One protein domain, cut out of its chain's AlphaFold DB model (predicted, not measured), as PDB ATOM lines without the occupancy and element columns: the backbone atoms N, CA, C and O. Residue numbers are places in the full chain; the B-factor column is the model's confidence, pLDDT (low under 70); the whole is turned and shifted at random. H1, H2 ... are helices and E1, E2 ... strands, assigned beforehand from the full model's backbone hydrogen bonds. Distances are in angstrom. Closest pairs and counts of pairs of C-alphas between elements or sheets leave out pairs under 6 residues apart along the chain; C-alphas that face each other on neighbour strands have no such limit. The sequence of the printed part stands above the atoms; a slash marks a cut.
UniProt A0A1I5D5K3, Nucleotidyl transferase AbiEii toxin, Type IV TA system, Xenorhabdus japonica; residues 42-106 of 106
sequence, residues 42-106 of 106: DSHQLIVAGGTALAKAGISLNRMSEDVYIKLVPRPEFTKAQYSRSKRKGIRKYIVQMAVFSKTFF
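This is residues 42 to 106 of the 106 residues of the protein "Nucleotidyl transferase AbiEii toxin, Type IV TA system" of Xenorhabdus japonica (UniProt A0A1I5D5K3). A narrow ribbon of two antiparallel strands, E1 and E2, has H1 and a long loop at one end and short H2 at the other; the long H3 folds back past the ribbon, and residues 100 to 106 stick out. The printed part has 65 residues, ordered E1, H1, E2, H2, H3 with links; the class is mixed. It is loose, with a radius of gyration of the C-alphas of 15.5 A and spans of 46 by 31 by 15 A.

E1, residues 44 to 49, and E2, residues 69 to 74, are antiparallel at 152 degrees; N 47 and O 71, 2.9 A, are within hydrogen-bond range. H1, residues 50 to 56, has its closest C-alphas to E2 at Gly 50 and Tyr 69, 6.0 A. H2, residues 76 to 79, has its closest to E1 at Phe 78 and His 44, 7.7 A. H3, residues 85 to 104, is near E1, with 5 pairs of C-alphas within 10 A, and has a kink of 25 degrees near residue 98. Every O i to N i+4 pair is within range in H1, 14 of 16 in H3; H2 is too short for one.

E1 begins at C-alpha 44 (28.629, -30.415, 22.126) and E2 spans 16.3 A. H3 spans 30.1 A, ending at C-alpha 104 (30.462, -52.739, 20.558).

The C-alphas farthest apart, of Asn 62 and Ser 84, are 46.5 A apart. The printed part has no cut; the H1 to E2 link is long. Residues 81 and 100 to 106 have pLDDT under 70.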
ATOM      1  N   ASP A  42      34.041 -31.448  20.263       89.94
ATOM      2  CA  ASP A  42      34.299 -30.009  20.095       89.94
ATOM      3  C   ASP A  42      33.025 -29.192  19.875       89.94
ATOM      4  O   ASP A  42      33.016 -27.976  20.012       89.94
ATOM      5  N   SER A  43      31.927 -29.846  19.500       91.88
ATOM      6  CA  SER A  43      30.681 -29.164  19.141       91.88
ATOM      7  C   SER A  43      29.627 -29.191  20.240       91.88
ATOM      8  O   SER A  43      28.779 -28.301  20.283       91.88
ATOM      9  N   HIS A  44      29.648 -30.204  21.106       93.06
ATOM     10  CA  HIS A  44      28.629 -30.415  22.126       93.06
ATOM     11  C   HIS A  44      29.243 -30.997  23.398       93.06
ATOM     12  O   HIS A  44      30.252 -31.695  23.361       93.06
ATOM     13  N   GLN A  45      28.589 -30.739  24.519       92.00
ATOM     14  CA  GLN A  45      28.850 -31.378  25.798       92.00
ATOM     15  C   GLN A  45      27.762 -32.410  26.081       92.00
ATOM     16  O   GLN A  45      26.580 -32.162  25.830       92.00
ATOM     17  N   LEU A  46      28.170 -33.557  26.617       91.44
ATOM     18  CA  LEU A  46      27.259 -34.525  27.213       91.44
ATOM     19  C   LEU A  46      27.067 -34.168  28.686       91.44
ATOM     20  O   LEU A  46      28.041 -33.997  29.414       91.44
ATOM     21  N   ILE A  47      25.814 -34.030  29.112       90.81
ATOM     22  CA  ILE A  47      25.456 -33.652  30.483       90.81
ATOM     23  C   ILE A  47      24.454 -34.662  31.026       90.81
ATOM     24  O   ILE A  47      23.381 -34.837  30.448       90.81
ATOM     25  N   VAL A  48      24.773 -35.296  32.155       89.88
ATOM     26  CA  VAL A  48      23.813 -36.121  32.902       89.88
ATOM     27  C   VAL A  48      22.780 -35.201  33.547       89.88
ATOM     28  O   VAL A  48      23.129 -34.186  34.146       89.88
ATOM     29  N   ALA A  49      21.502 -35.537  33.414       90.50
ATOM     30  CA  ALA A  49      20.383 -34.746  33.908       90.50
ATOM     31  C   ALA A  49      19.372 -35.615  34.678       90.50
ATOM     32  O   ALA A  49      19.484 -36.839  34.742       90.50
ATOM     33  N   GLY A  50      18.353 -34.971  35.250       88.75
ATOM     34  CA  GLY A  50      17.239 -35.656  35.908       88.75
ATOM     35  C   GLY A  50      17.611 -36.291  37.251       88.75
ATOM     36  O   GLY A  50      18.498 -35.805  37.953       88.75
ATOM     37  N   GLY A  51      16.901 -37.365  37.612       88.25
ATOM     38  CA  GLY A  51      17.048 -38.046  38.904       88.25
ATOM     39  C   GLY A  51      18.458 -38.578  39.153       88.25
ATOM     40  O   GLY A  51      18.986 -38.394  40.242       88.25
ATOM     41  N   THR A  52      19.102 -39.140  38.129       89.38
ATOM     42  CA  THR A  52      20.472 -39.667  38.227       89.38
ATOM     43  C   THR A  52      21.490 -38.568  38.514       89.38
ATOM     44  O   THR A  52      22.366 -38.752  39.352       89.38
ATOM     45  N   ALA A  53      21.357 -37.393  37.888       90.44
ATOM     46  CA  ALA A  53      22.234 -36.263  38.194       90.44
ATOM     47  C   ALA A  53      22.073 -35.790  39.646       90.44
ATOM     48  O   ALA A  53      23.070 -35.521  40.308       90.44
ATOM     49  N   LEU A  54      20.835 -35.728  40.149       89.69
ATOM     50  CA  LEU A  54      20.559 -35.363  41.542       89.69
ATOM     51  C   LEU A  54      21.120 -36.401  42.524       89.69
ATOM     52  O   LEU A  54      21.789 -36.018  43.480       89.69
ATOM     53  N   ALA A  55      20.916 -37.694  42.254       87.56
ATOM     54  CA  ALA A  55      21.428 -38.786  43.084       87.56
ATOM     55  C   ALA A  55      22.961 -38.758  43.190       87.56
ATOM     56  O   ALA A  55      23.528 -39.006  44.249       87.56
ATOM     57  N   LYS A  56      23.648 -38.404  42.096       87.81
ATOM     58  CA  LYS A  56      25.116 -38.316  42.047       87.81
ATOM     59  C   LYS A  56      25.674 -36.953  42.478       87.81
ATOM     60  O   LYS A  56      26.888 -36.813  42.582       87.81
ATOM     61  N   ALA A  57      24.822 -35.970  42.777       87.62
ATOM     62  CA  ALA A  57      25.224 -34.652  43.279       87.62
ATOM     63  C   ALA A  57      25.431 -34.611  44.808       87.62
ATOM     64  O   ALA A  57      25.623 -33.533  45.366       87.62
ATOM     65  N   GLY A  58      25.365 -35.758  45.494       79.88
ATOM     66  CA  GLY A  58      25.474 -35.834  46.956       79.88
ATOM     67  C   GLY A  58      24.203 -35.403  47.696       79.88
ATOM     68  O   GLY A  58      24.236 -35.181  48.903       79.88
ATOM     69  N   ILE A  59      23.079 -35.276  46.985       81.62
ATOM     70  CA  ILE A  59      21.773 -34.993  47.580       81.62
ATOM     71  C   ILE A  59      21.141 -36.329  47.964       81.62
ATOM     72  O   ILE A  59      20.940 -37.184  47.103       81.62
ATOM     73  N   SER A  60      20.799 -36.492  49.244       76.56
ATOM     74  CA  SER A  60      20.056 -37.670  49.691       76.56
ATOM     75  C   SER A  60      18.662 -37.658  49.069       76.56
ATOM     76  O   SER A  60      17.877 -36.728  49.274       76.56
ATOM     77  N   LEU A  61      18.369 -38.677  48.269       77.31
ATOM     78  CA  LEU A  61      17.054 -38.903  47.693       77.31
ATOM     79  C   LEU A  61      16.462 -40.137  48.367       77.31
ATOM     80  O   LEU A  61      17.076 -41.198  48.351       77.31
ATOM     81  N   ASN A  62      15.224 -40.047  48.854       75.19
ATOM     82  CA  ASN A  62      14.481 -41.208  49.373       75.19
ATOM     83  C   ASN A  62      13.960 -42.124  48.244       75.19
ATOM     84  O   ASN A  62      12.913 -42.753  48.376       75.19
ATOM     85  N   ARG A  63      14.621 -42.120  47.082       77.62
ATOM     86  CA  ARG A  63      14.245 -42.909  45.909       77.62
ATOM     87  C   ARG A  63      15.427 -43.100  44.969       77.62
ATOM     88  O   ARG A  63      16.246 -42.201  44.790       77.62
ATOM     89  N   MET A  64      15.415 -44.232  44.282       76.19
ATOM     90  CA  MET A  64      16.292 -44.526  43.153       76.19
ATOM     91  C   MET A  64      15.893 -43.743  41.895       76.19
ATOM     92  O   MET A  64      14.727 -43.371  41.712       76.19
ATOM     93  N   SER A  65      16.861 -43.510  41.004       80.75
ATOM     94  CA  SER A  65      16.580 -43.065  39.636       80.75
ATOM     95  C   SER A  65      16.512 -44.275  38.713       80.75
ATOM     96  O   SER A  65      17.483 -45.017  38.592       80.75
ATOM     97  N   GLU A  66      15.367 -44.461  38.058       76.88
ATOM     98  CA  GLU A  66      15.163 -45.580  37.134       76.88
ATOM     99  C   GLU A  66      15.909 -45.368  35.811       76.88
ATOM    100  O   GLU A  66      16.539 -46.290  35.295       76.88
ATOM    101  N   ASP A  67      15.890 -44.128  35.320       84.62
ATOM    102  CA  ASP A  67      16.437 -43.734  34.026       84.62
ATOM    103  C   ASP A  67      17.757 -42.962  34.163       84.62
ATOM    104  O   ASP A  67      17.958 -42.174  35.094       84.62
ATOM    105  N   VAL A  68      18.618 -43.072  33.149       87.50
ATOM    106  CA  VAL A  68      19.792 -42.205  32.969       87.50
ATOM    107  C   VAL A  68      19.520 -41.223  31.832       87.50
ATOM    108  O   VAL A  68      19.613 -41.560  30.653       87.50
ATOM    109  N   TYR A  69      19.192 -39.977  32.180       89.12
ATOM    110  CA  TYR A  69      18.979 -38.923  31.189       89.12
ATOM    111  C   TYR A  69      20.299 -38.246  30.826       89.12
ATOM    112  O   TYR A  69      20.971 -37.687  31.691       89.12
ATOM    113  N   ILE A  70      20.638 -38.225  29.538       88.88
ATOM    114  CA  ILE A  70      21.820 -37.528  29.017       88.88
ATOM    115  C   ILE A  70      21.368 -36.484  28.002       88.88
ATOM    116  O   ILE A  70      20.658 -36.783  27.043       88.88
ATOM    117  N   LYS A  71      21.789 -35.240  28.212       90.94
ATOM    118  CA  LYS A  71      21.547 -34.119  27.307       90.94
ATOM    119  C   LYS A  71      22.782 -33.855  26.463       90.94
ATOM    120  O   LYS A  71      23.894 -33.798  26.980       90.94
ATOM    121  N   LEU A  72      22.559 -33.624  25.173       90.75
ATOM    122  CA  LEU A  72      23.575 -33.136  24.250       90.75
ATOM    123  C   LEU A  72      23.426 -31.617  24.103       90.75
ATOM    124  O   LEU A  72      22.523 -31.142  23.412       90.75
ATOM    125  N   VAL A  73      24.292 -30.854  24.765       91.81
ATOM    126  CA  VAL A  73      24.226 -29.387  24.790       91.81
ATOM    127  C   VAL A  73      25.247 -28.806  23.815       91.81
ATOM    128  O   VAL A  73      26.435 -29.082  23.961       91.81
ATOM    129  N   PRO A  74      24.838 -28.023  22.802       92.44
ATOM    130  CA  PRO A  74      25.779 -27.424  21.864       92.44
ATOM    131  C   PRO A  74      26.661 -26.390  22.565       92.44
ATOM    132  O   PRO A  74      26.176 -25.579  23.355       92.44
ATOM    133  N   ARG A  75      27.952 -26.384  22.233       91.44
ATOM    134  CA  ARG A  75      28.876 -25.342  22.683       91.44
ATOM    135  C   ARG A  75      28.582 -24.013  21.968       91.44
ATOM    136  O   ARG A  75      28.068 -24.038  20.841       91.44
ATOM    137  N   PRO A  76      28.901 -22.853  22.571       88.25
ATOM    138  CA  PRO A  76      28.630 -21.542  21.972       88.25
ATOM    139  C   PRO A  76      29.199 -21.370  20.554       88.25
ATOM    140  O   PRO A  76      28.597 -20.719  19.704       88.25
ATOM    141  N   GLU A  77      30.344 -21.979  20.262       86.25
ATOM    142  CA  GLU A  77      31.014 -21.919  18.960       86.25
ATOM    143  C   GLU A  77      30.181 -22.613  17.871       86.25
ATOM    144  O   GLU A  77      30.101 -22.151  16.733       86.25
ATOM    145  N   PHE A  78      29.471 -23.688  18.227       87.69
ATOM    146  CA  PHE A  78      28.623 -24.439  17.301       87.69
ATOM    147  C   PHE A  78      27.363 -23.661  16.883       87.69
ATOM    148  O   PHE A  78      26.853 -23.819  15.760       87.69
ATOM    149  N   THR A  79      26.844 -22.812  17.775       79.44
ATOM    150  CA  THR A  79      25.635 -22.012  17.534       79.44
ATOM    151  C   THR A  79      25.933 -20.720  16.774       79.44
ATOM    152  O   THR A  79      25.119 -20.314  15.939       79.44
ATOM    153  N   LYS A  80      27.125 -20.128  16.943       75.88
ATOM    154  CA  LYS A  80      27.581 -18.903  16.260       75.88
ATOM    155  C   LYS A  80      27.920 -19.121  14.777       75.88
ATOM    156  O   LYS A  80      29.079 -19.075  14.404       75.88
ATOM    157  N   ALA A  81      26.911 -19.361  13.932       64.94
ATOM    158  CA  ALA A  81      26.918 -19.295  12.452       64.94
ATOM    159  C   ALA A  81      28.015 -20.043  11.640       64.94
ATOM    160  O   ALA A  81      27.867 -20.153  10.428       64.94
ATOM    161  N   GLN A  82      29.045 -20.629  12.258       72.25
ATOM    162  CA  GLN A  82      30.220 -21.220  11.599       72.25
ATOM    163  C   GLN A  82      29.900 -22.437  10.721       72.25
ATOM    164  O   GLN A  82      30.695 -22.829   9.868       72.25
ATOM    165  N   TYR A  83      28.736 -23.058  10.916       82.88
ATOM    166  CA  TYR A  83      28.349 -24.276  10.220       82.88
ATOM    167  C   TYR A  83      27.044 -24.096   9.453       82.88
ATOM    168  O   TYR A  83      26.034 -23.643   9.997       82.88
ATOM    169  N   SER A  84      27.037 -24.557   8.201       88.94
ATOM    170  CA  SER A  84      25.810 -24.699   7.421       88.94
ATOM    171  C   SER A  84      24.825 -25.652   8.111       88.94
ATOM    172  O   SER A  84      25.195 -26.512   8.921       88.94
ATOM    173  N   ARG A  85      23.536 -25.545   7.766       89.25
ATOM    174  CA  ARG A  85      22.487 -26.425   8.309       89.25
ATOM    175  C   ARG A  85      22.796 -27.912   8.079       89.25
ATOM    176  O   ARG A  85      22.578 -28.719   8.985       89.25
ATOM    177  N   SER A  86      23.320 -28.265   6.904       92.19
ATOM    178  CA  SER A  86      23.709 -29.639   6.562       92.19
ATOM    179  C   SER A  86      24.875 -30.128   7.421       92.19
ATOM    180  O   SER A  86      24.783 -31.212   7.998       92.19
ATOM    181  N   LYS A  87      25.913 -29.302   7.611       90.69
ATOM    182  CA  LYS A  87      27.064 -29.641   8.459       90.69
ATOM    183  C   LYS A  87      26.658 -29.839   9.921       90.69
ATOM    184  O   LYS A  87      27.041 -30.835  10.529       90.69
ATOM    185  N   ARG A  88      25.779 -28.985  10.462       90.56
ATOM    186  CA  ARG A  88      25.221 -29.168  11.818       90.56
ATOM    187  C   ARG A  88      24.438 -30.477  11.967       90.56
ATOM    188  O   ARG A  88      24.535 -31.128  13.004       90.56
ATOM    189  N   LYS A  89      23.658 -30.867  10.950       91.62
ATOM    190  CA  LYS A  89      22.936 -32.153  10.939       91.62
ATOM    191  C   LYS A  89      23.911 -33.335  10.925       91.62
ATOM    192  O   LYS A  89      23.705 -34.276  11.683       91.62
ATOM    193  N   GLY A  90      24.965 -33.261  10.109       93.62
ATOM    194  CA  GLY A  90      26.015 -34.281  10.039       93.62
ATOM    195  C   GLY A  90      26.723 -34.482  11.379       93.62
ATOM    196  O   GLY A  90      26.797 -35.605  11.862       93.62
ATOM    197  N   ILE A  91      27.131 -33.387  12.025       92.31
ATOM    198  CA  ILE A  91      27.801 -33.426  13.334       92.31
ATOM    199  C   ILE A  91      26.914 -34.081  14.401       92.31
ATOM    200  O   ILE A  91      27.369 -34.970  15.112       92.31
ATOM    201  N   ARG A  92      25.627 -33.712  14.488       91.50
ATOM    202  CA  ARG A  92      24.711 -34.352  15.450       91.50
ATOM    203  C   ARG A  92      24.541 -35.848  15.190       91.50
ATOM    204  O   ARG A  92      24.516 -36.622  16.139       91.50
ATOM    205  N   LYS A  93      24.444 -36.261  13.921       92.00
ATOM    206  CA  LYS A  93      24.330 -37.682  13.561       92.00
ATOM    207  C   LYS A  93      25.581 -38.460  13.975       92.00
ATOM    208  O   LYS A  93      25.441 -39.535  14.547       92.00
ATOM    209  N   TYR A  94      26.763 -37.897  13.736       91.81
ATOM    210  CA  TYR A  94      28.035 -38.486  14.153       91.81
ATOM    211  C   TYR A  94      28.099 -38.694  15.672       91.81
ATOM    212  O   TYR A  94      28.429 -39.786  16.125       91.81
ATOM    213  N   ILE A  95      27.703 -37.693  16.462       90.56
ATOM    214  CA  ILE A  95      27.711 -37.806  17.928       90.56
ATOM    215  C   ILE A  95      26.776 -38.917  18.409       90.56
ATOM    216  O   ILE A  95      27.173 -39.740  19.229       90.56
ATOM    217  N   VAL A  96      25.546 -38.971  17.883       87.38
ATOM    218  CA  VAL A  96      24.588 -40.031  18.240       87.38
ATOM    219  C   VAL A  96      25.137 -41.407  17.864       87.38
ATOM    220  O   VAL A  96      25.014 -42.341  18.645       87.38
ATOM    221  N   GLN A  97      25.790 -41.534  16.706       87.50
ATOM    222  CA  GLN A  97      26.436 -42.786  16.314       87.50
ATOM    223  C   GLN A  97      27.546 -43.175  17.291       87.50
ATOM    224  O   GLN A  97      27.542 -44.306  17.751       87.50
ATOM    225  N   MET A  98      28.440 -42.262  17.673       85.31
ATOM    226  CA  MET A  98      29.507 -42.568  18.635       85.31
ATOM    227  C   MET A  98      28.966 -42.960  20.013       85.31
ATOM    228  O   MET A  98      29.450 -43.918  20.610       85.31
ATOM    229  N   ALA A  99      27.913 -42.285  20.481       75.75
ATOM    230  CA  ALA A  99      27.251 -42.641  21.733       75.75
ATOM    231  C   ALA A  99      26.631 -44.052  21.685       75.75
ATOM    232  O   ALA A  99      26.699 -44.782  22.670       75.75
ATOM    233  N   VAL A 100      26.073 -44.462  20.539       69.62
ATOM    234  CA  VAL A 100      25.471 -45.796  20.350       69.62
ATOM    235  C   VAL A 100      26.525 -46.887  20.103       69.62
ATOM    236  O   VAL A 100      26.380 -47.990  20.624       69.62
ATOM    237  N   PHE A 101      27.593 -46.597  19.352       55.25
ATOM    238  CA  PHE A 101      28.643 -47.560  18.984       55.25
ATOM    239  C   PHE A 101      29.659 -47.844  20.096       55.25
ATOM    240  O   PHE A 101      30.339 -48.865  20.025       55.25
ATOM    241  N   SER A 102      29.731 -47.029  21.157       54.75
ATOM    242  CA  SER A 102      30.544 -47.387  22.336       54.75
ATOM    243  C   SER A 102      30.070 -48.673  23.043       54.75
ATOM    244  O   SER A 102      30.783 -49.197  23.889       54.75
ATOM    245  N   LYS A 103      28.917 -49.239  22.642       44.44
ATOM    246  CA  LYS A 103      28.435 -50.565  23.065       44.44
ATOM    247  C   LYS A 103      29.130 -51.765  22.402       44.44
ATOM    248  O   LYS A 103      28.874 -52.880  22.829       44.44
ATOM    249  N   THR A 104      29.937 -51.596  21.349       38.06
ATOM    250  CA  THR A 104      30.462 -52.739  20.558       38.06
ATOM    251  C   THR A 104      31.876 -53.186  20.966       38.06
ATOM    252  O   THR A 104      32.447 -54.062  20.329       38.06
ATOM    253  N   PHE A 105      32.448 -52.608  22.024       34.91
ATOM    254  CA  PHE A 105      33.784 -52.949  22.526       34.91
ATOM    255  C   PHE A 105      33.765 -53.246  24.032       34.91
ATOM    256  O   PHE A 105      34.556 -52.674  24.768       34.91
ATOM    257  N   PHE A 106      32.856 -54.107  24.487       38.19
ATOM    258  CA  PHE A 106      32.975 -54.870  25.734       38.19
ATOM    259  C   PHE A 106      32.278 -56.215  25.542       38.19
ATOM    260  O   PHE A 106      31.192 -56.215  24.916       38.19
TER     261      PHE A 106